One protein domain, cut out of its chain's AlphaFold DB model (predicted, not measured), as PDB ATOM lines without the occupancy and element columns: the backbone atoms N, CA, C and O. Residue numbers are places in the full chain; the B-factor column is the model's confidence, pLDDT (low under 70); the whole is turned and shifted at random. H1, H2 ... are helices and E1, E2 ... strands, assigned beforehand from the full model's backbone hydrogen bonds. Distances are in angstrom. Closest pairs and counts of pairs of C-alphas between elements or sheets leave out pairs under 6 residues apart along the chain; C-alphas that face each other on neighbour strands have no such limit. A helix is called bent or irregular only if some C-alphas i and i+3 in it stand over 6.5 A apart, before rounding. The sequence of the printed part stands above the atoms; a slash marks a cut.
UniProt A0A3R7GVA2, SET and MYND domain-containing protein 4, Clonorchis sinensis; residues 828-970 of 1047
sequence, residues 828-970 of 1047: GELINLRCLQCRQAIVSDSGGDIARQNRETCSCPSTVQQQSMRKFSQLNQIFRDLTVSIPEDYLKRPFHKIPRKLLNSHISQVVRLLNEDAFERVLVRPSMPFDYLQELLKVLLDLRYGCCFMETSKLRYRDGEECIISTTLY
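AT A GLANCE: This is residues 828 to 970 of the 1047 residues of the protein "SET and MYND domain-containing protein 4" of Clonorchis sinensis (UniProt A0A3R7GVA2). A long helix, H1, runs loosely alongside a close pair of helices, H2 and H4, that lie side by side and run opposite ways. The unnamed residues 828 to 861 loop about near the end where H1 begins, with short H3, while E1 and the tail 952 to 970 lead away at the other end, where residues 956 to 962 stick out. The printed part has 143 residues with four named helices and one named strand, in the order H1, H2, H3, H4, E1; its class is mostly helix, though under half of the residues are in named elements. It is loose, with a radius of gyration of the C-alphas of 20.3 A, and elongated, spanning 67 by 38 by 22 A.

IN THESE COORDINATES: Find C-alpha 862 at (97.295, 141.586, 111.052); from there H1, residues 862 to 891, runs 43.2 A to C-alpha 891 at (120.605, 114.194, 134.899). H1 is neither bent nor irregular, but only just: C-alphas 883 and 886 are 6.0 A apart. Look next at H2, residues 900 to 914, 21.1 A long, and at H4, residues 928 to 945, 25.7 A long. Between them lies H3, residues 919 to 922, 5.2 A long. E1, residues 948 to 951, is 9.9 A long and ends at C-alpha 951, (123.155, 100.646, 130.187).

HOW THE PARTS SIT: H1, H2 and H4 form an up and down bundle, three helices each running against the one before it. H1 and H2 are a helical hairpin; they only just touch, with 3 pairs of C-alphas within 8 A, through residues 875 to 886 of H1 alone. Their closest C-alphas, Ile 886 and His 906, are 6.9 A apart, and the tilt is a shallow 20 degrees, opposite ways. H2 and H4 touch with 17 pairs, the closest C-alphas being Val 910 and Leu 933 at 6.2 A, at a shallow tilt of 27 degrees, opposite ways. H1 and H4 are close but not clearly touching: their closest C-alphas, Phe 879 and Pro 929, are 7.4 A apart. H3 touches H1 at residues 868 to 875 alone, where C-alphas Ser 868 and Val 922 are closest at 6.0 A. E1 pairs with no named strand and is apart from H1, H2 and H3. Along the backbones, every O i to N i+4 pair of H4 is within hydrogen-bond range, against 23 of 26 in H1 and 10 of 11 in H2; H3 is too short for such a pair.

THE WHOLE: The two C-alphas farthest apart, Pro 861 and Tyr 970, are 67.2 A apart. The printed part has no cut, and no link between named elements is long. Look at the B-factor column for low confidence: residues 828 to 830, 844 to 856 and 949 to 970 are under 70, and the mean pLDDT of the printed part is 76.0.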
ATOM      1  N   GLY A 828     113.495 120.847 111.100       54.75
ATOM      2  CA  GLY A 828     114.515 121.842 111.463       54.75
ATOM      3  C   GLY A 828     113.981 123.272 111.562       54.75
ATOM      4  O   GLY A 828     113.504 123.814 110.572       54.75
ATOM      5  N   GLU A 829     114.026 123.830 112.777       57.59
ATOM      6  CA  GLU A 829     113.572 125.173 113.201       57.59
ATOM      7  C   GLU A 829     112.160 125.634 112.767       57.59
ATOM      8  O   GLU A 829     111.738 126.744 113.087       57.59
ATOM      9  N   LEU A 830     111.377 124.781 112.103       67.12
ATOM     10  CA  LEU A 830     110.094 125.144 111.506       67.12
ATOM     11  C   LEU A 830     109.042 125.488 112.575       67.12
ATOM     12  O   LEU A 830     108.547 124.626 113.310       67.12
ATOM     13  N   ILE A 831     108.648 126.760 112.619       75.94
ATOM     14  CA  ILE A 831     107.554 127.284 113.448       75.94
ATOM     15  C   ILE A 831     106.423 127.726 112.515       75.94
ATOM     16  O   ILE A 831     106.354 128.873 112.077       75.94
ATOM     17  N   ASN A 832     105.529 126.792 112.197       79.88
ATOM     18  CA  ASN A 832     104.369 127.042 111.346       79.88
ATOM     19  C   ASN A 832     103.173 127.461 112.212       79.88
ATOM     20  O   ASN A 832     102.594 126.633 112.916       79.88
ATOM     21  N   LEU A 833     102.809 128.746 112.182       86.19
ATOM     22  CA  LEU A 833     101.760 129.302 113.043       86.19
ATOM     23  C   LEU A 833     100.348 129.128 112.467       86.19
ATOM     24  O   LEU A 833     100.109 129.286 111.271       86.19
ATOM     25  N   ARG A 834      99.386 128.876 113.357       87.88
ATOM     26  CA  ARG A 834      97.952 128.765 113.071       87.88
ATOM     27  C   ARG A 834      97.213 130.027 113.511       87.88
ATOM     28  O   ARG A 834      97.418 130.517 114.625       87.88
ATOM     29  N   CYS A 835      96.311 130.545 112.681       88.69
ATOM     30  CA  CYS A 835      95.435 131.654 113.052       88.69
ATOM     31  C   CYS A 835      94.394 131.228 114.097       88.69
ATOM     32  O   CYS A 835      93.616 130.304 113.862       88.69
ATOM     33  N   LEU A 836      94.322 131.946 115.223       89.25
ATOM     34  CA  LEU A 836      93.358 131.674 116.297       89.25
ATOM     35  C   LEU A 836      91.886 131.865 115.885       89.25
ATOM     36  O   LEU A 836      91.014 131.324 116.562       89.25
ATOM     37  N   GLN A 837      91.618 132.600 114.796       91.19
ATOM     38  CA  GLN A 837      90.269 132.860 114.283       91.19
ATOM     39  C   GLN A 837      89.875 131.889 113.158       91.19
ATOM     40  O   GLN A 837      88.943 131.110 113.326       91.19
ATOM     41  N   CYS A 838      90.568 131.913 112.010       89.38
ATOM     42  CA  CYS A 838      90.198 131.095 110.844       89.38
ATOM     43  C   CYS A 838      90.837 129.698 110.807       89.38
ATOM     44  O   CYS A 838      90.594 128.956 109.863       89.38
ATOM     45  N   ARG A 839      91.683 129.342 111.784       87.38
ATOM     46  CA  ARG A 839      92.465 128.089 111.845       87.38
ATOM     47  C   ARG A 839      93.449 127.832 110.684       87.38
ATOM     48  O   ARG A 839      94.186 126.854 110.777       87.38
ATOM     49  N   GLN A 840      93.537 128.702 109.673       85.88
ATOM     50  CA  GLN A 840      94.500 128.580 108.567       85.88
ATOM     51  C   GLN A 840      95.915 129.066 108.917       85.88
ATOM     52  O   GLN A 840      96.132 129.725 109.942       85.88
ATOM     53  N   ALA A 841      96.888 128.711 108.073       83.00
ATOM     54  CA  ALA A 841      98.309 128.967 108.301       83.00
ATOM     55  C   ALA A 841      98.667 130.454 108.131       83.00
ATOM     56  O   ALA A 841      98.297 131.091 107.144       83.00
ATOM     57  N   ILE A 842      99.416 131.012 109.083       84.31
ATOM     58  CA  ILE A 842      99.991 132.358 108.978       84.31
ATOM     59  C   ILE A 842     101.335 132.230 108.259       84.31
ATOM     60  O   ILE A 842     102.258 131.607 108.780       84.31
ATOM     61  N   VAL A 843     101.438 132.820 107.069       71.75
ATOM     62  CA  VAL A 843     102.685 132.872 106.295       71.75
ATOM     63  C   VAL A 843     103.482 134.101 106.721       71.75
ATOM     64  O   VAL A 843     102.938 135.202 106.765       71.75
ATOM     65  N   SER A 844     104.770 133.919 107.007       59.75
ATOM     66  CA  SER A 844     105.747 135.005 107.085       59.75
ATOM     67  C   SER A 844     106.556 135.082 105.788       59.75
ATOM     68  O   SER A 844     106.801 134.072 105.119       59.75
ATOM     69  N   ASP A 845     107.005 136.284 105.428       52.69
ATOM     70  CA  ASP A 845     107.775 136.496 104.195       52.69
ATOM     71  C   ASP A 845     109.144 135.789 104.215       52.69
ATOM     72  O   ASP A 845     109.674 135.444 103.160       52.69
ATOM     73  N   SER A 846     109.667 135.502 105.414       49.00
ATOM     74  CA  SER A 846     110.987 134.917 105.683       49.00
ATOM     75  C   SER A 846     110.979 133.417 106.042       49.00
ATOM     76  O   SER A 846     111.963 132.925 106.589       49.00
ATOM     77  N   GLY A 847     109.875 132.694 105.810       42.69
ATOM     78  CA  GLY A 847     109.751 131.250 106.073       42.69
ATOM     79  C   GLY A 847     109.791 130.395 104.797       42.69
ATOM     80  O   GLY A 847     109.148 130.742 103.806       42.69
ATOM     81  N   GLY A 848     110.532 129.280 104.826       44.56
ATOM     82  CA  GLY A 848     110.805 128.425 103.658       44.56
ATOM     83  C   GLY A 848     109.602 127.670 103.062       44.56
ATOM     84  O   GLY A 848     108.563 127.481 103.698       44.56
ATOM     85  N   ASP A 849     109.769 127.194 101.821       45.12
ATOM     86  CA  ASP A 849     108.679 126.797 100.909       45.12
ATOM     87  C   ASP A 849     107.728 125.690 101.389       45.12
ATOM     88  O   ASP A 849     106.589 125.626 100.924       45.12
ATOM     89  N   ILE A 850     108.135 124.845 102.344       48.72
ATOM     90  CA  ILE A 850     107.302 123.747 102.877       48.72
ATOM     91  C   ILE A 850     105.985 124.281 103.481       48.72
ATOM     92  O   ILE A 850     104.961 123.603 103.441       48.72
ATOM     93  N   ALA A 851     105.978 125.517 103.992       43.81
ATOM     94  CA  ALA A 851     104.772 126.169 104.507       43.81
ATOM     95  C   ALA A 851     103.807 126.657 103.406       43.81
ATOM     96  O   ALA A 851     102.618 126.834 103.670       43.81
ATOM     97  N   ARG A 852     104.319 126.901 102.190       48.72
ATOM     98  CA  ARG A 852     103.599 127.538 101.071       48.72
ATOM     99  C   ARG A 852     102.953 126.530 100.118       48.72
ATOM    100  O   ARG A 852     102.014 126.880  99.410       48.72
ATOM    101  N   GLN A 853     103.431 125.287 100.089       49.91
ATOM    102  CA  GLN A 853     102.905 124.258  99.191       49.91
ATOM    103  C   GLN A 853     101.599 123.646  99.736       49.91
ATOM    104  O   GLN A 853     101.564 123.061 100.818       49.91
ATOM    105  N   ASN A 854     100.527 123.750  98.942       52.03
ATOM    106  CA  ASN A 854      99.234 123.072  99.120       52.03
ATOM    107  C   ASN A 854      98.464 123.382 100.423       52.03
ATOM    108  O   ASN A 854      97.861 122.481 101.009       52.03
ATOM    109  N   ARG A 855      98.450 124.642 100.887       63.66
ATOM    110  CA  ARG A 855      97.671 125.066 102.071       63.66
ATOM    111  C   ARG A 855      96.945 126.391 101.878       63.66
ATOM    112  O   ARG A 855      97.485 127.321 101.288       63.66
ATOM    113  N   GLU A 856      95.745 126.487 102.448       68.25
ATOM    114  CA  GLU A 856      95.051 127.763 102.621       68.25
ATOM    115  C   GLU A 856      95.820 128.664 103.596       68.25
ATOM    116  O   GLU A 856      96.258 128.238 104.671       68.25
ATOM    117  N   THR A 857      95.974 129.930 103.216       80.88
ATOM    118  CA  THR A 857      96.718 130.940 103.972       80.88
ATOM    119  C   THR A 857      95.776 131.880 104.725       80.88
ATOM    120  O   THR A 857      94.597 132.038 104.403       80.88
ATOM    121  N   CYS A 858      96.275 132.494 105.796       84.81
ATOM    122  CA  CYS A 858      95.468 133.335 106.666       84.81
ATOM    123  C   CYS A 858      95.253 134.750 106.098       84.81
ATOM    124  O   CYS A 858      96.093 135.632 106.267       84.81
ATOM    125  N   SER A 859      94.063 135.003 105.553       88.19
ATOM    126  CA  SER A 859      93.608 136.346 105.141       88.19
ATOM    127  C   SER A 859      92.987 137.185 106.277       88.19
ATOM    128  O   SER A 859      92.318 138.182 106.013       88.19
ATOM    129  N   CYS A 860      93.146 136.799 107.552       89.62
ATOM    130  CA  CYS A 860      92.643 137.604 108.675       89.62
ATOM    131  C   CYS A 860      93.495 138.871 108.886       89.62
ATOM    132  O   CYS A 860      94.693 138.840 108.598       89.62
ATOM    133  N   PRO A 861      92.935 139.955 109.465       91.25
ATOM    134  CA  PRO A 861      93.686 141.173 109.771       91.25
ATOM    135  C   PRO A 861      94.955 140.911 110.590       91.25
ATOM    136  O   PRO A 861      94.976 140.041 111.465       91.25
ATOM    137  N   SER A 862      95.997 141.715 110.370       85.75
ATOM    138  CA  SER A 862      97.295 141.586 111.052       85.75
ATOM    139  C   SER A 862      97.186 141.615 112.582       85.75
ATOM    140  O   SER A 862      97.934 140.923 113.268       85.75
ATOM    141  N   THR A 863      96.203 142.331 113.137       88.88
ATOM    142  CA  THR A 863      95.882 142.334 114.575       88.88
ATOM    143  C   THR A 863      95.465 140.959 115.105       88.88
ATOM    144  O   THR A 863      95.813 140.618 116.233       88.88
ATOM    145  N   VAL A 864      94.770 140.148 114.301       87.88
ATOM    146  CA  VAL A 864      94.379 138.765 114.628       87.88
ATOM    147  C   VAL A 864      95.579 137.826 114.490       87.88
ATOM    148  O   VAL A 864      95.821 137.000 115.367       87.88
ATOM    149  N   GLN A 865      96.391 137.996 113.442       87.12
ATOM    150  CA  GLN A 865      97.623 137.218 113.261       87.12
ATOM    151  C   GLN A 865      98.610 137.447 114.425       87.12
ATOM    152  O   GLN A 865      99.161 136.497 114.985       87.12
ATOM    153  N   GLN A 866      98.742 138.694 114.891       88.00
ATOM    154  CA  GLN A 866      99.528 139.038 116.080       88.00
ATOM    155  C   GLN A 866      99.016 138.378 117.372       88.00
ATOM    156  O   GLN A 866      99.819 138.146 118.274       88.00
ATOM    157  N   GLN A 867      97.723 138.053 117.501       90.81
ATOM    158  CA  GLN A 867      97.221 137.320 118.675       90.81
ATOM    159  C   GLN A 867      97.765 135.886 118.704       90.81
ATOM    160  O   GLN A 867      98.213 135.433 119.761       90.81
ATOM    161  N   SER A 868      97.815 135.202 117.551       89.25
ATOM    162  CA  SER A 868      98.489 133.901 117.429       89.25
ATOM    163  C   SER A 868      99.968 133.997 117.794       89.25
ATOM    164  O   SER A 868     100.441 133.192 118.594       89.25
ATOM    165  N   MET A 869     100.682 135.005 117.277       88.94
ATOM    166  CA  MET A 869     102.103 135.214 117.591       88.94
ATOM    167  C   MET A 869     102.328 135.422 119.096       88.94
ATOM    168  O   MET A 869     103.150 134.730 119.686       88.94
ATOM    169  N   ARG A 870     101.556 136.309 119.745       90.88
ATOM    170  CA  ARG A 870     101.672 136.578 121.192       90.88
ATOM    171  C   ARG A 870     101.395 135.331 122.037       90.88
ATOM    172  O   ARG A 870     102.140 135.066 122.979       90.88
ATOM    173  N   LYS A 871     100.368 134.540 121.691       90.94
ATOM    174  CA  LYS A 871     100.074 133.276 122.386       90.94
ATOM    175  C   LYS A 871     101.166 132.227 122.146       90.94
ATOM    176  O   LYS A 871     101.540 131.528 123.085       90.94
ATOM    177  N   PHE A 872     101.721 132.144 120.934       91.00
ATOM    178  CA  PHE A 872     102.879 131.293 120.671       91.00
ATOM    179  C   PHE A 872     104.094 131.719 121.506       91.00
ATOM    180  O   PHE A 872     104.679 130.863 122.156       91.00
ATOM    181  N   SER A 873     104.441 133.010 121.579       89.69
ATOM    182  CA  SER A 873     105.569 133.493 122.397       89.69
ATOM    183  C   SER A 873     105.442 133.096 123.874       89.69
ATOM    184  O   SER A 873     106.421 132.650 124.468       89.69
ATOM    185  N   GLN A 874     104.238 133.191 124.450       90.81
ATOM    186  CA  GLN A 874     103.962 132.754 125.826       90.81
ATOM    187  C   GLN A 874     104.192 131.244 126.014       90.81
ATOM    188  O   GLN A 874     104.849 130.832 126.967       90.81
ATOM    189  N   LEU A 875     103.687 130.417 125.093       92.81
ATOM    190  CA  LEU A 875     103.864 128.959 125.137       92.81
ATOM    191  C   LEU A 875     105.314 128.535 124.850       92.81
ATOM    192  O   LEU A 875     105.804 127.584 125.453       92.81
ATOM    193  N   ASN A 876     106.016 129.254 123.971       90.12
ATOM    194  CA  ASN A 876     107.405 128.996 123.586       90.12
ATOM    195  C   ASN A 876     108.387 129.270 124.738       90.12
ATOM    196  O   ASN A 876     109.385 128.564 124.857       90.12
ATOM    197  N   GLN A 877     108.093 130.232 125.622       90.94
ATOM    198  CA  GLN A 877     108.867 130.406 126.857       90.94
ATOM    199  C   GLN A 877     108.724 129.178 127.766       90.94
ATOM    200  O   GLN A 877     109.723 128.550 128.096       90.94
ATOM    201  N   ILE A 878     107.486 128.768 128.071       93.12
ATOM    202  CA  ILE A 878     107.209 127.589 128.914       93.12
ATOM    203  C   ILE A 878     107.834 126.322 128.306       93.12
ATOM    204  O   ILE A 878     108.375 125.487 129.026       93.12
ATOM    205  N   PHE A 879     107.790 126.179 126.980       92.31
ATOM    206  CA  PHE A 879     108.466 125.106 126.254       92.31
ATOM    207  C   PHE A 879     109.980 125.114 126.503       92.31
ATOM    208  O   PHE A 879     110.498 124.102 126.962       92.31
ATOM    209  N   ARG A 880     110.668 126.245 126.284       90.75
ATOM    210  CA  ARG A 880     112.118 126.392 126.529       90.75
ATOM    211  C   ARG A 880     112.499 126.096 127.982       90.75
ATOM    212  O   ARG A 880     113.477 125.395 128.233       90.75
ATOM    213  N   ASP A 881     111.698 126.570 128.933       91.94
ATOM    214  CA  ASP A 881     111.909 126.311 130.359       91.94
ATOM    215  C   ASP A 881     111.813 124.802 130.667       91.94
ATOM    216  O   ASP A 881     112.614 124.262 131.436       91.94
ATOM    217  N   LEU A 882     110.872 124.083 130.038       90.94
ATOM    218  CA  LEU A 882     110.705 122.632 130.191       90.94
ATOM    219  C   LEU A 882     111.753 121.806 129.426       90.94
ATOM    220  O   LEU A 882     112.180 120.778 129.953       90.94
ATOM    221  N   THR A 883     112.205 122.232 128.240       87.56
ATOM    222  CA  THR A 883     113.242 121.508 127.473       87.56
ATOM    223  C   THR A 883     114.594 121.492 128.184       87.56
ATOM    224  O   THR A 883     115.386 120.585 127.953       87.56
ATOM    225  N   VAL A 884     114.856 122.458 129.073       89.31
ATOM    226  CA  VAL A 884     116.034 122.456 129.959       89.31
ATOM    227  C   VAL A 884     115.732 121.741 131.280       89.31
ATOM    228  O   VAL A 884     116.427 120.795 131.655       89.31
ATOM    229  N   SER A 885     114.676 122.157 131.990       93.12
ATOM    230  CA  SER A 885     114.429 121.692 133.363       93.12
ATOM    231  C   SER A 885     114.039 120.216 133.471       93.12
ATOM    232  O   SER A 885     114.456 119.564 134.430       93.12
ATOM    233  N   ILE A 886     113.297 119.655 132.503       93.38
ATOM    234  CA  ILE A 886     112.908 118.238 132.546       93.38
ATOM    235  C   ILE A 886     114.148 117.332 132.407       93.38
ATOM    236  O   ILE A 886     114.360 116.538 133.327       93.38
ATOM    237  N   PRO A 887     115.000 117.429 131.360       90.19
ATOM    238  CA  PRO A 887     116.230 116.634 131.274       90.19
ATOM    239  C   PRO A 887     117.187 116.851 132.450       90.19
ATOM    240  O   PRO A 887     117.710 115.874 132.988       90.19
ATOM    241  N   GLU A 888     117.374 118.095 132.911       89.62
ATOM    242  CA  GLU A 888     118.220 118.387 134.076       89.62
ATOM    243  C   GLU A 888     117.796 117.615 135.332       89.62
ATOM    244  O   GLU A 888     118.649 117.187 136.113       89.62
ATOM    245  N   ASP A 889     116.494 117.420 135.549       91.00
ATOM    246  CA  ASP A 889     115.998 116.729 136.736       91.00
ATOM    247  C   ASP A 889     116.307 115.216 136.712       91.00
ATOM    248  O   ASP A 889     116.534 114.611 137.766       91.00
ATOM    249  N   TYR A 890     116.418 114.601 135.531       89.38
ATOM    250  CA  TYR A 890     116.884 113.215 135.395       89.38
ATOM    251  C   TYR A 890     118.418 113.122 135.424       89.38
ATOM    252  O   TYR A 890     118.955 112.267 136.129       89.38
ATOM    253  N   LEU A 891     119.135 114.079 134.826       85.62
ATOM    254  CA  LEU A 891     120.605 114.194 134.899       85.62
ATOM    255  C   LEU A 891     121.151 114.417 136.327       85.62
ATOM    256  O   LEU A 891     122.356 114.296 136.556       85.62
ATOM    257  N   LYS A 892     120.279 114.713 137.298       84.25
ATOM    258  CA  LYS A 892     120.597 114.860 138.730       84.25
ATOM    259  C   LYS A 892     120.172 113.658 139.592       84.25
ATOM    260  O   LYS A 892     120.400 113.683 140.802       84.25
ATOM    261  N   ARG A 893     119.533 112.619 139.030       83.06
ATOM    262  CA  ARG A 893     118.927 111.502 139.792       83.06
ATOM    263  C   ARG A 893     119.241 110.129 139.173       83.06
ATOM    264  O   ARG A 893     118.906 109.920 138.010       83.06
ATOM    265  N   PRO A 894     119.772 109.150 139.934       76.81
ATOM    266  CA  PRO A 894     119.951 107.795 139.417       76.81
ATOM    267  C   PRO A 894     118.629 107.097 139.125       76.81
ATOM    268  O   PRO A 894     117.648 107.261 139.853       76.81
ATOM    269  N   PHE A 895     118.640 106.258 138.088       75.50
ATOM    270  CA  PHE A 895     117.471 105.587 137.504       75.50
ATOM    271  C   PHE A 895     116.565 104.906 138.546       75.50
ATOM    272  O   PHE A 895     115.346 105.090 138.547       75.50
ATOM    273  N   HIS A 896     117.161 104.196 139.509       71.50
ATOM    274  CA  HIS A 896     116.433 103.516 140.586       71.50
ATOM    275  C   HIS A 896     115.796 104.458 141.628       71.50
ATOM    276  O   HIS A 896     114.872 104.046 142.326       71.50
ATOM    277  N   LYS A 897     116.248 105.717 141.730       76.38
ATOM    278  CA  LYS A 897     115.701 106.741 142.643       76.38
ATOM    279  C   LYS A 897     114.729 107.709 141.960       76.38
ATOM    280  O   LYS A 897     114.194 108.578 142.645       76.38
ATOM    281  N   ILE A 898     114.462 107.579 140.654       81.12
ATOM    282  CA  ILE A 898     113.458 108.399 139.952       81.12
ATOM    283  C   ILE A 898     112.076 108.157 140.595       81.12
ATOM    284  O   ILE A 898     111.535 107.050 140.472       81.12
ATOM    285  N   PRO A 899     111.445 109.154 141.244       84.88
ATOM    286  CA  PRO A 899     110.184 108.943 141.941       84.88
ATOM    287  C   PRO A 899     109.000 109.069 140.972       84.88
ATOM    288  O   PRO A 899     108.945 109.977 140.144       84.88
ATOM    289  N   ARG A 900     107.993 108.192 141.095       82.75
ATOM    290  CA  ARG A 900     106.809 108.199 140.204       82.75
ATOM    291  C   ARG A 900     106.053 109.537 140.202       82.75
ATOM    292  O   ARG A 900     105.524 109.922 139.167       82.75
ATOM    293  N   LYS A 901     106.043 110.266 141.328       86.69
ATOM    294  CA  LYS A 901     105.424 111.601 141.440       86.69
ATOM    295  C   LYS A 901     106.054 112.623 140.479       86.69
ATOM    296  O   LYS A 901     105.328 113.454 139.947       86.69
ATOM    297  N   LEU A 902     107.365 112.533 140.229       89.81
ATOM    298  CA  LEU A 902     108.078 113.428 139.313       89.81
ATOM    299  C   LEU A 902     107.689 113.153 137.856       89.81
ATOM    300  O   LEU A 902     107.234 114.059 137.171       89.81
ATOM    301  N   LEU A 903     107.745 111.887 137.430       89.75
ATOM    302  CA  LEU A 903     107.289 111.462 136.098       89.75
ATOM    303  C   LEU A 903     105.837 111.860 135.835       89.75
ATOM    304  O   LEU A 903     105.560 112.485 134.819       89.75
ATOM    305  N   ASN A 904     104.921 111.569 136.768       89.56
ATOM    306  CA  ASN A 904     103.522 111.980 136.636       89.56
ATOM    307  C   ASN A 904     103.400 113.510 136.460       89.56
ATOM    308  O   ASN A 904     102.576 113.965 135.668       89.56
ATOM    309  N   SER A 905     104.221 114.302 137.161       95.00
ATOM    310  CA  SER A 905     104.249 115.765 137.034       95.00
ATOM    311  C   SER A 905     104.786 116.221 135.672       95.00
ATOM    312  O   SER A 905     104.181 117.092 135.053       95.00
ATOM    313  N   HIS A 906     105.867 115.609 135.181       95.62
ATOM    314  CA  HIS A 906     106.502 115.957 133.904       95.62
ATOM    315  C   HIS A 906     105.625 115.554 132.709       95.62
ATOM    316  O   HIS A 906     105.383 116.379 131.831       95.62
ATOM    317  N   ILE A 907     105.015 114.362 132.738       93.69
ATOM    318  CA  ILE A 907     103.954 113.964 131.795       93.69
ATOM    319  C   ILE A 907     102.819 115.000 131.824       93.69
ATOM    320  O   ILE A 907     102.431 115.521 130.783       93.69
ATOM    321  N   SER A 908     102.343 115.390 133.014       94.50
ATOM    322  CA  SER A 908     101.281 116.401 133.154       94.50
ATOM    323  C   SER A 908     101.688 117.809 132.699       94.50
ATOM    324  O   SER A 908     100.814 118.643 132.473       94.50
ATOM    325  N   GLN A 909     102.979 118.137 132.602       94.75
ATOM    326  CA  GLN A 909     103.464 119.399 132.023       94.75
ATOM    327  C   GLN A 909     103.491 119.315 130.493       94.75
ATOM    328  O   GLN A 909     102.900 120.168 129.834       94.75
ATOM    329  N   VAL A 910     104.086 118.255 129.939       95.19
ATOM    330  CA  VAL A 910     104.191 118.021 128.488       95.19
ATOM    331  C   VAL A 910     102.807 117.889 127.840       95.19
ATOM    332  O   VAL A 910     102.501 118.611 126.892       95.19
ATOM    333  N   VAL A 911     101.914 117.076 128.417       94.56
ATOM    334  CA  VAL A 911     100.513 116.940 127.970       94.56
ATOM    335  C   VAL A 911      99.782 118.286 127.969       94.56
ATOM    336  O   VAL A 911      99.012 118.564 127.054       94.56
ATOM    337  N   ARG A 912     100.040 119.168 128.949       93.12
ATOM    338  CA  ARG A 912      99.414 120.501 128.989       93.12
ATOM    339  C   ARG A 912      99.827 121.401 127.825       93.12
ATOM    340  O   ARG A 912      98.992 122.195 127.407       93.12
ATOM    341  N   LEU A 913     101.045 121.266 127.294       93.81
ATOM    342  CA  LEU A 913     101.480 121.996 126.096       93.81
ATOM    343  C   LEU A 913     100.979 121.365 124.784       93.81
ATOM    344  O   LEU A 913     100.804 122.088 123.806       93.81
ATOM    345  N   LEU A 914     100.717 120.054 124.767       92.06
ATOM    346  CA  LEU A 914     100.226 119.326 123.587       92.06
ATOM    347  C   LEU A 914      98.706 119.436 123.349       92.06
ATOM    348  O   LEU A 914      98.271 119.123 122.251       92.06
ATOM    349  N   ASN A 915      97.910 119.869 124.333       88.12
ATOM    350  CA  ASN A 915      96.445 119.988 124.214       88.12
ATOM    351  C   ASN A 915      95.965 121.085 123.236       88.12
ATOM    352  O   ASN A 915      96.628 122.113 123.064       88.12
ATOM    353  N   GLU A 916      94.712 120.941 122.783       79.25
ATOM    354  CA  GLU A 916      93.883 121.901 122.023       79.25
ATOM    355  C   GLU A 916      93.924 123.369 122.482       79.25
ATOM    356  O   GLU A 916      93.654 124.258 121.680       79.25
ATOM    357  N   ASP A 917      94.225 123.658 123.751       83.44
ATOM    358  CA  ASP A 917      94.306 125.033 124.269       83.44
ATOM    359  C   ASP A 917      95.719 125.633 124.248       83.44
ATOM    360  O   ASP A 917      95.883 126.839 124.460       83.44
ATOM    361  N   ALA A 918      96.732 124.820 123.961       89.56
ATOM    362  CA  ALA A 918      98.140 125.188 123.919       89.56
ATOM    363  C   ALA A 918      98.673 125.130 122.474       89.56
ATOM    364  O   ALA A 918      98.163 125.863 121.621       89.56
ATOM    365  N   PHE A 919      99.707 124.331 122.180       90.62
ATOM    366  CA  PHE A 919     100.361 124.359 120.869       90.62
ATOM    367  C   PHE A 919      99.482 123.847 119.730       90.62
ATOM    368  O   PHE A 919      99.544 124.403 118.639       90.62
ATOM    369  N   GLU A 920      98.607 122.874 119.972       86.38
ATOM    370  CA  GLU A 920      97.669 122.354 118.965       86.38
ATOM    371  C   GLU A 920      96.738 123.456 118.406       86.38
ATOM    372  O   GLU A 920      96.350 123.423 117.235       86.38
ATOM    373  N   ARG A 921      96.489 124.514 119.200       88.00
ATOM    374  CA  ARG A 921      95.718 125.709 118.816       88.00
ATOM    375  C   ARG A 921      96.476 126.725 117.962       88.00
ATOM    376  O   ARG A 921      95.838 127.479 117.230       88.00
ATOM    377  N   VAL A 922      97.800 126.817 118.119       89.12
ATOM    378  CA  VAL A 922      98.636 127.886 117.530       89.12
ATOM    379  C   VAL A 922      99.705 127.389 116.561       89.12
ATOM    380  O   VAL A 922     100.335 128.218 115.913       89.12
ATOM    381  N   LEU A 923      99.895 126.075 116.427       87.81
ATOM    382  CA  LEU A 923     100.810 125.453 115.472       87.81
ATOM    383  C   LEU A 923     100.061 124.648 114.400       87.81
ATOM    384  O   LEU A 923      98.935 124.172 114.591       87.81
ATOM    385  N   VAL A 924     100.731 124.473 113.267       83.38
ATOM    386  CA  VAL A 924     100.386 123.552 112.177       83.38
ATOM    387  C   VAL A 924     101.600 122.639 111.970       83.38
ATOM    388  O   VAL A 924     102.723 123.128 111.979       83.38
ATOM    389  N   ARG A 925     101.426 121.323 111.785       83.06
ATOM    390  CA  ARG A 925     102.570 120.433 111.482       83.06
ATOM    391  C   ARG A 925     103.058 120.647 110.037       83.06
ATOM    392  O   ARG A 925     102.229 120.989 109.187       83.06
ATOM    393  N   PRO A 926     104.347 120.456 109.711       83.69
ATOM    394  CA  PRO A 926     105.441 120.073 110.610       83.69
ATOM    395  C   PRO A 926     105.851 121.233 111.530       83.69
ATOM    396  O   PRO A 926     105.802 122.385 111.093       83.69
ATOM    397  N   SER A 927     106.219 120.972 112.793       83.50
ATOM    398  CA  SER A 927     106.711 122.048 113.666       83.50
ATOM    399  C   SER A 927     107.499 121.562 114.886       83.50
ATOM    400  O   SER A 927     106.942 120.933 115.787       83.50
ATOM    401  N   MET A 928     108.769 121.971 114.962       84.81
ATOM    402  CA  MET A 928     109.761 121.445 115.911       84.81
ATOM    403  C   MET A 928     109.307 121.419 117.387       84.81
ATOM    404  O   MET A 928     109.444 120.366 118.011       84.81
ATOM    405  N   PRO A 929     108.710 122.488 117.969       87.06
ATOM    406  CA  PRO A 929     108.292 122.462 119.376       87.06
ATOM    407  C   PRO A 929     107.203 121.423 119.671       87.06
ATOM    408  O   PRO A 929     107.105 120.929 120.793       87.06
ATOM    409  N   PHE A 930     106.387 121.088 118.667       86.31
ATOM    410  CA  PHE A 930     105.359 120.062 118.776       86.31
ATOM    411  C   PHE A 930     105.983 118.665 118.716       86.31
ATOM    412  O   PHE A 930     105.757 117.860 119.618       86.31
ATOM    413  N   ASP A 931     106.819 118.407 117.704       86.25
ATOM    414  CA  ASP A 931     107.494 117.117 117.520       86.25
ATOM    415  C   ASP A 931     108.376 116.768 118.739       86.25
ATOM    416  O   ASP A 931     108.278 115.670 119.286       86.25
ATOM    417  N   TYR A 932     109.160 117.730 119.250       88.69
ATOM    418  CA  TYR A 932     110.002 117.545 120.441       88.69
ATOM    419  C   TYR A 932     109.190 117.145 121.683       88.69
ATOM    420  O   TYR A 932     109.584 116.244 122.424       88.69
ATOM    421  N   LEU A 933     108.040 117.790 121.922       91.38
ATOM    422  CA  LEU A 933     107.175 117.444 123.054       91.38
ATOM    423  C   LEU A 933     106.552 116.054 122.906       91.38
ATOM    424  O   LEU A 933     106.327 115.395 123.919       91.38
ATOM    425  N   GLN A 934     106.297 115.589 121.680       91.25
ATOM    426  CA  GLN A 934     105.829 114.224 121.452       91.25
ATOM    427  C   GLN A 934     106.921 113.191 121.738       91.25
ATOM    428  O   GLN A 934     106.645 112.232 122.454       91.25
ATOM    429  N   GLU A 935     108.155 113.389 121.268       89.38
ATOM    430  CA  GLU A 935     109.270 112.485 121.598       89.38
ATOM    431  C   GLU A 935     109.553 112.463 123.112       89.38
ATOM    432  O   GLU A 935     109.662 111.390 123.711       89.38
ATOM    433  N   LEU A 936     109.551 113.629 123.772       91.50
ATOM    434  CA  LEU A 936     109.688 113.715 125.229       91.50
ATOM    435  C   LEU A 936     108.522 113.028 125.967       91.50
ATOM    436  O   LEU A 936     108.739 112.415 127.014       91.50
ATOM    437  N   LEU A 937     107.295 113.083 125.432       93.75
ATOM    438  CA  LEU A 937     106.153 112.356 125.995       93.75
ATOM    439  C   LEU A 937     106.350 110.837 125.907       93.75
ATOM    440  O   LEU A 937     106.077 110.166 126.901       93.75
ATOM    441  N   LYS A 938     106.853 110.297 124.785       91.62
ATOM    442  CA  LYS A 938     107.164 108.858 124.647       91.62
ATOM    443  C   LYS A 938     108.141 108.419 125.733       91.62
ATOM    444  O   LYS A 938     107.777 107.620 126.588       91.62
ATOM    445  N   VAL A 939     109.311 109.058 125.799       90.19
ATOM    446  CA  VAL A 939     110.362 108.768 126.792       90.19
ATOM    447  C   VAL A 939     109.822 108.810 128.231       90.19
ATOM    448  O   VAL A 939     110.115 107.935 129.048       90.19
ATOM    449  N   LEU A 940     108.980 109.794 128.563       91.12
ATOM    450  CA  LEU A 940     108.358 109.883 129.888       91.12
ATOM    451  C   LEU A 940     107.318 108.775 130.152       91.12
ATOM    452  O   LEU A 940     107.201 108.329 131.298       91.12
ATOM    453  N   LEU A 941     106.570 108.325 129.138       90.12
ATOM    454  CA  LEU A 941     105.622 107.208 129.233       90.12
ATOM    455  C   LEU A 941     106.342 105.858 129.354       90.12
ATOM    456  O   LEU A 941     105.989 105.066 130.231       90.12
ATOM    457  N   ASP A 942     107.382 105.616 128.559       86.19
ATOM    458  CA  ASP A 942     108.181 104.388 128.592       86.19
ATOM    459  C   ASP A 942     108.972 104.258 129.905       86.19
ATOM    460  O   ASP A 942     108.927 103.208 130.551       86.19
ATOM    461  N   LEU A 943     109.537 105.352 130.436       85.00
ATOM    462  CA  LEU A 943     110.062 105.376 131.810       85.00
ATOM    463  C   LEU A 943     108.984 105.102 132.876       85.00
ATOM    464  O   LEU A 943     109.304 104.612 133.965       85.00
ATOM    465  N   ARG A 944     107.716 105.463 132.632       85.62
ATOM    466  CA  ARG A 944     106.626 105.394 133.624       85.62
ATOM    467  C   ARG A 944     105.884 104.055 133.650       85.62
ATOM    468  O   ARG A 944     105.476 103.645 134.745       85.62
ATOM    469  N   TYR A 945     105.690 103.428 132.496       83.88
ATOM    470  CA  TYR A 945     104.862 102.233 132.290       83.88
ATOM    471  C   TYR A 945     105.597 101.105 131.557       83.88
ATOM    472  O   TYR A 945     105.241  99.939 131.735       83.88
ATOM    473  N   GLY A 946     106.603 101.441 130.751       80.25
ATOM    474  CA  GLY A 946     107.354 100.487 129.948       80.25
ATOM    475  C   GLY A 946     108.317  99.621 130.761       80.25
ATOM    476  O   GLY A 946     108.658  99.888 131.918       80.25
ATOM    477  N   CYS A 947     108.774  98.550 130.124       76.56
ATOM    478  CA  CYS A 947     109.981  97.840 130.503       76.56
ATOM    479  C   CYS A 947     111.182  98.676 130.032       76.56
ATOM    480  O   CYS A 947     111.292  98.971 128.847       76.56
ATOM    481  N   CYS A 948     112.072  99.058 130.947       73.31
ATOM    482  CA  CYS A 948     113.256  99.869 130.654       73.31
ATOM    483  C   CYS A 948     114.406  99.543 131.626       73.31
ATOM    484  O   CYS A 948     114.178  99.058 132.746       73.31
ATOM    485  N   PHE A 949     115.649  99.789 131.204       69.75
ATOM    486  CA  PHE A 949     116.849  99.560 132.021       69.75
ATOM    487  C   PHE A 949     117.950 100.603 131.774       69.75
ATOM    488  O   PHE A 949     117.938 101.308 130.769       69.75
ATOM    489  N   MET A 950     118.922 100.681 132.690       67.81
ATOM    490  CA  MET A 950     120.158 101.448 132.484       67.81
ATOM    491  C   MET A 950     121.238 100.584 131.805       67.81
ATOM    492  O   MET A 950     121.456  99.441 132.217       67.81
ATOM    493  N   GLU A 951     121.919 101.149 130.810       59.78
ATOM    494  CA  GLU A 951     123.155 100.646 130.187       59.78
ATOM    495  C   GLU A 951     124.358 101.463 130.705       59.78
ATOM    496  O   GLU A 951     124.185 102.613 131.112       59.78
ATOM    497  N   THR A 952     125.573 100.896 130.714       52.69
ATOM    498  CA  THR A 952     126.770 101.578 131.261       52.69
ATOM    499  C   THR A 952     127.952 101.607 130.285       52.69
ATOM    500  O   THR A 952     128.328 100.554 129.770       52.69
ATOM    501  N   SER A 953     128.582 102.778 130.102       41.84
ATOM    502  CA  SER A 953     129.580 103.161 129.062       41.84
ATOM    503  C   SER A 953     130.642 102.149 128.645       41.84
ATOM    504  O   SER A 953     131.112 102.198 127.508       41.84
ATOM    505  N   LYS A 954     131.067 101.250 129.537       39.62
ATOM    506  CA  LYS A 954     132.195 100.323 129.326       39.62
ATOM    507  C   LYS A 954     131.916  99.218 128.286       39.62
ATOM    508  O   LYS A 954     132.634  98.220 128.250       39.62
ATOM    509  N   LEU A 955     130.893  99.413 127.448       37.06
ATOM    510  CA  LEU A 955     130.474  98.613 126.297       37.06
ATOM    511  C   LEU A 955     129.970  99.504 125.134       37.06
ATOM    512  O   LEU A 955     128.867  99.296 124.631       37.06
ATOM    513  N   ARG A 956     130.761 100.477 124.645       32.84
ATOM    514  CA  ARG A 956     130.508 101.008 123.287       32.84
ATOM    515  C   ARG A 956     130.694  99.875 122.269       32.84
ATOM    516  O   ARG A 956     131.720  99.195 122.264       32.84
ATOM    517  N   TYR A 957     129.679  99.661 121.438       33.94
ATOM    518  CA  TYR A 957     129.639  98.596 120.435       33.94
ATOM    519  C   TYR A 957     130.597  98.901 119.270       33.94
ATOM    520  O   TYR A 957     130.690 100.040 118.817       33.94
ATOM    521  N   ARG A 958     131.236  97.864 118.723       26.23
ATOM    522  CA  ARG A 958     131.574  97.797 117.295       26.23
ATOM    523  C   ARG A 958     130.868  96.568 116.738       26.23
ATOM    524  O   ARG A 958     131.065  95.478 117.265       26.23
ATOM    525  N   ASP A 959     130.024  96.799 115.742       27.89
ATOM    526  CA  ASP A 959     129.384  95.854 114.821       27.89
ATOM    527  C   ASP A 959     129.243  94.382 115.265       27.89
ATOM    528  O   ASP A 959     130.144  93.559 115.123       27.89
ATOM    529  N   GLY A 960     128.021  94.023 115.674       31.56
ATOM    530  CA  GLY A 960     127.490  92.665 115.495       31.56
ATOM    531  C   GLY A 960     127.485  91.684 116.676       31.56
ATOM    532  O   GLY A 960     126.928  90.603 116.500       31.56
ATOM    533  N   GLU A 961     128.023  91.997 117.865       32.16
ATOM    534  CA  GLU A 961     128.187  90.990 118.943       32.16
ATOM    535  C   GLU A 961     127.623  91.352 120.331       32.16
ATOM    536  O   GLU A 961     127.908  92.408 120.882       32.16
ATOM    537  N   GLU A 962     126.866  90.403 120.906       37.47
ATOM    538  CA  GLU A 962     126.041  90.474 122.129       37.47
ATOM    539  C   GLU A 962     126.510  91.452 123.237       37.47
ATOM    540  O   GLU A 962     127.486  91.188 123.944       37.47
ATOM    541  N   CYS A 963     125.728  92.509 123.514       30.67
ATOM    542  CA  CYS A 963     125.920  93.332 124.716       30.67
ATOM    543  C   CYS A 963     125.564  92.534 125.983       30.67
ATOM    544  O   CYS A 963     124.397  92.204 126.218       30.67
ATOM    545  N   ILE A 964     126.565  92.218 126.814       38.06
ATOM    546  CA  ILE A 964     126.379  91.503 128.083       38.06
ATOM    547  C   ILE A 964     127.183  92.187 129.196       38.06
ATOM    548  O   ILE A 964     128.350  91.887 129.413       38.06
ATOM    549  N   ILE A 965     126.495  93.070 129.931       37.03
ATOM    550  CA  ILE A 965     126.747  93.463 131.333       37.03
ATOM    551  C   ILE A 965     128.234  93.734 131.668       37.03
ATOM    552  O   ILE A 965     128.924  92.862 132.176       37.03
ATOM    553  N   SER A 966     128.721  94.970 131.524       29.05
ATOM    554  CA  SER A 966     130.060  95.362 132.028       29.05
ATOM    555  C   SER A 966     129.980  96.269 133.259       29.05
ATOM    556  O   SER A 966     130.505  97.385 133.292       29.05
ATOM    557  N   THR A 967     129.327  95.785 134.321       29.89
ATOM    558  CA  THR A 967     129.281  96.476 135.620       29.89
ATOM    559  C   THR A 967     130.647  96.410 136.314       29.89
ATOM    560  O   THR A 967     130.885  95.575 137.189       29.89
ATOM    561  N   THR A 968     131.564  97.296 135.919       23.16
ATOM    562  CA  THR A 968     132.879  97.448 136.557       23.16
ATOM    563  C   THR A 968     132.739  98.234 137.864       23.16
ATOM    564  O   THR A 968     132.951  99.445 137.895       23.16
ATOM    565  N   LEU A 969     132.366  97.547 138.945       26.83
ATOM    566  CA  LEU A 969     132.317  98.129 140.288       26.83
ATOM    567  C   LEU A 969     133.717  98.187 140.918       26.83
ATOM    568  O   LEU A 969     134.445  97.192 140.938       26.83
ATOM    569  N   TYR A 970     134.072  99.353 141.464       22.47
ATOM    570  CA  TYR A 970     135.275  99.544 142.280       22.47
ATOM    571  C   TYR A 970     135.199  98.726 143.591       22.47
ATOM    572  O   TYR A 970     134.102  98.403 144.055       22.47
TER     573      TYR A 970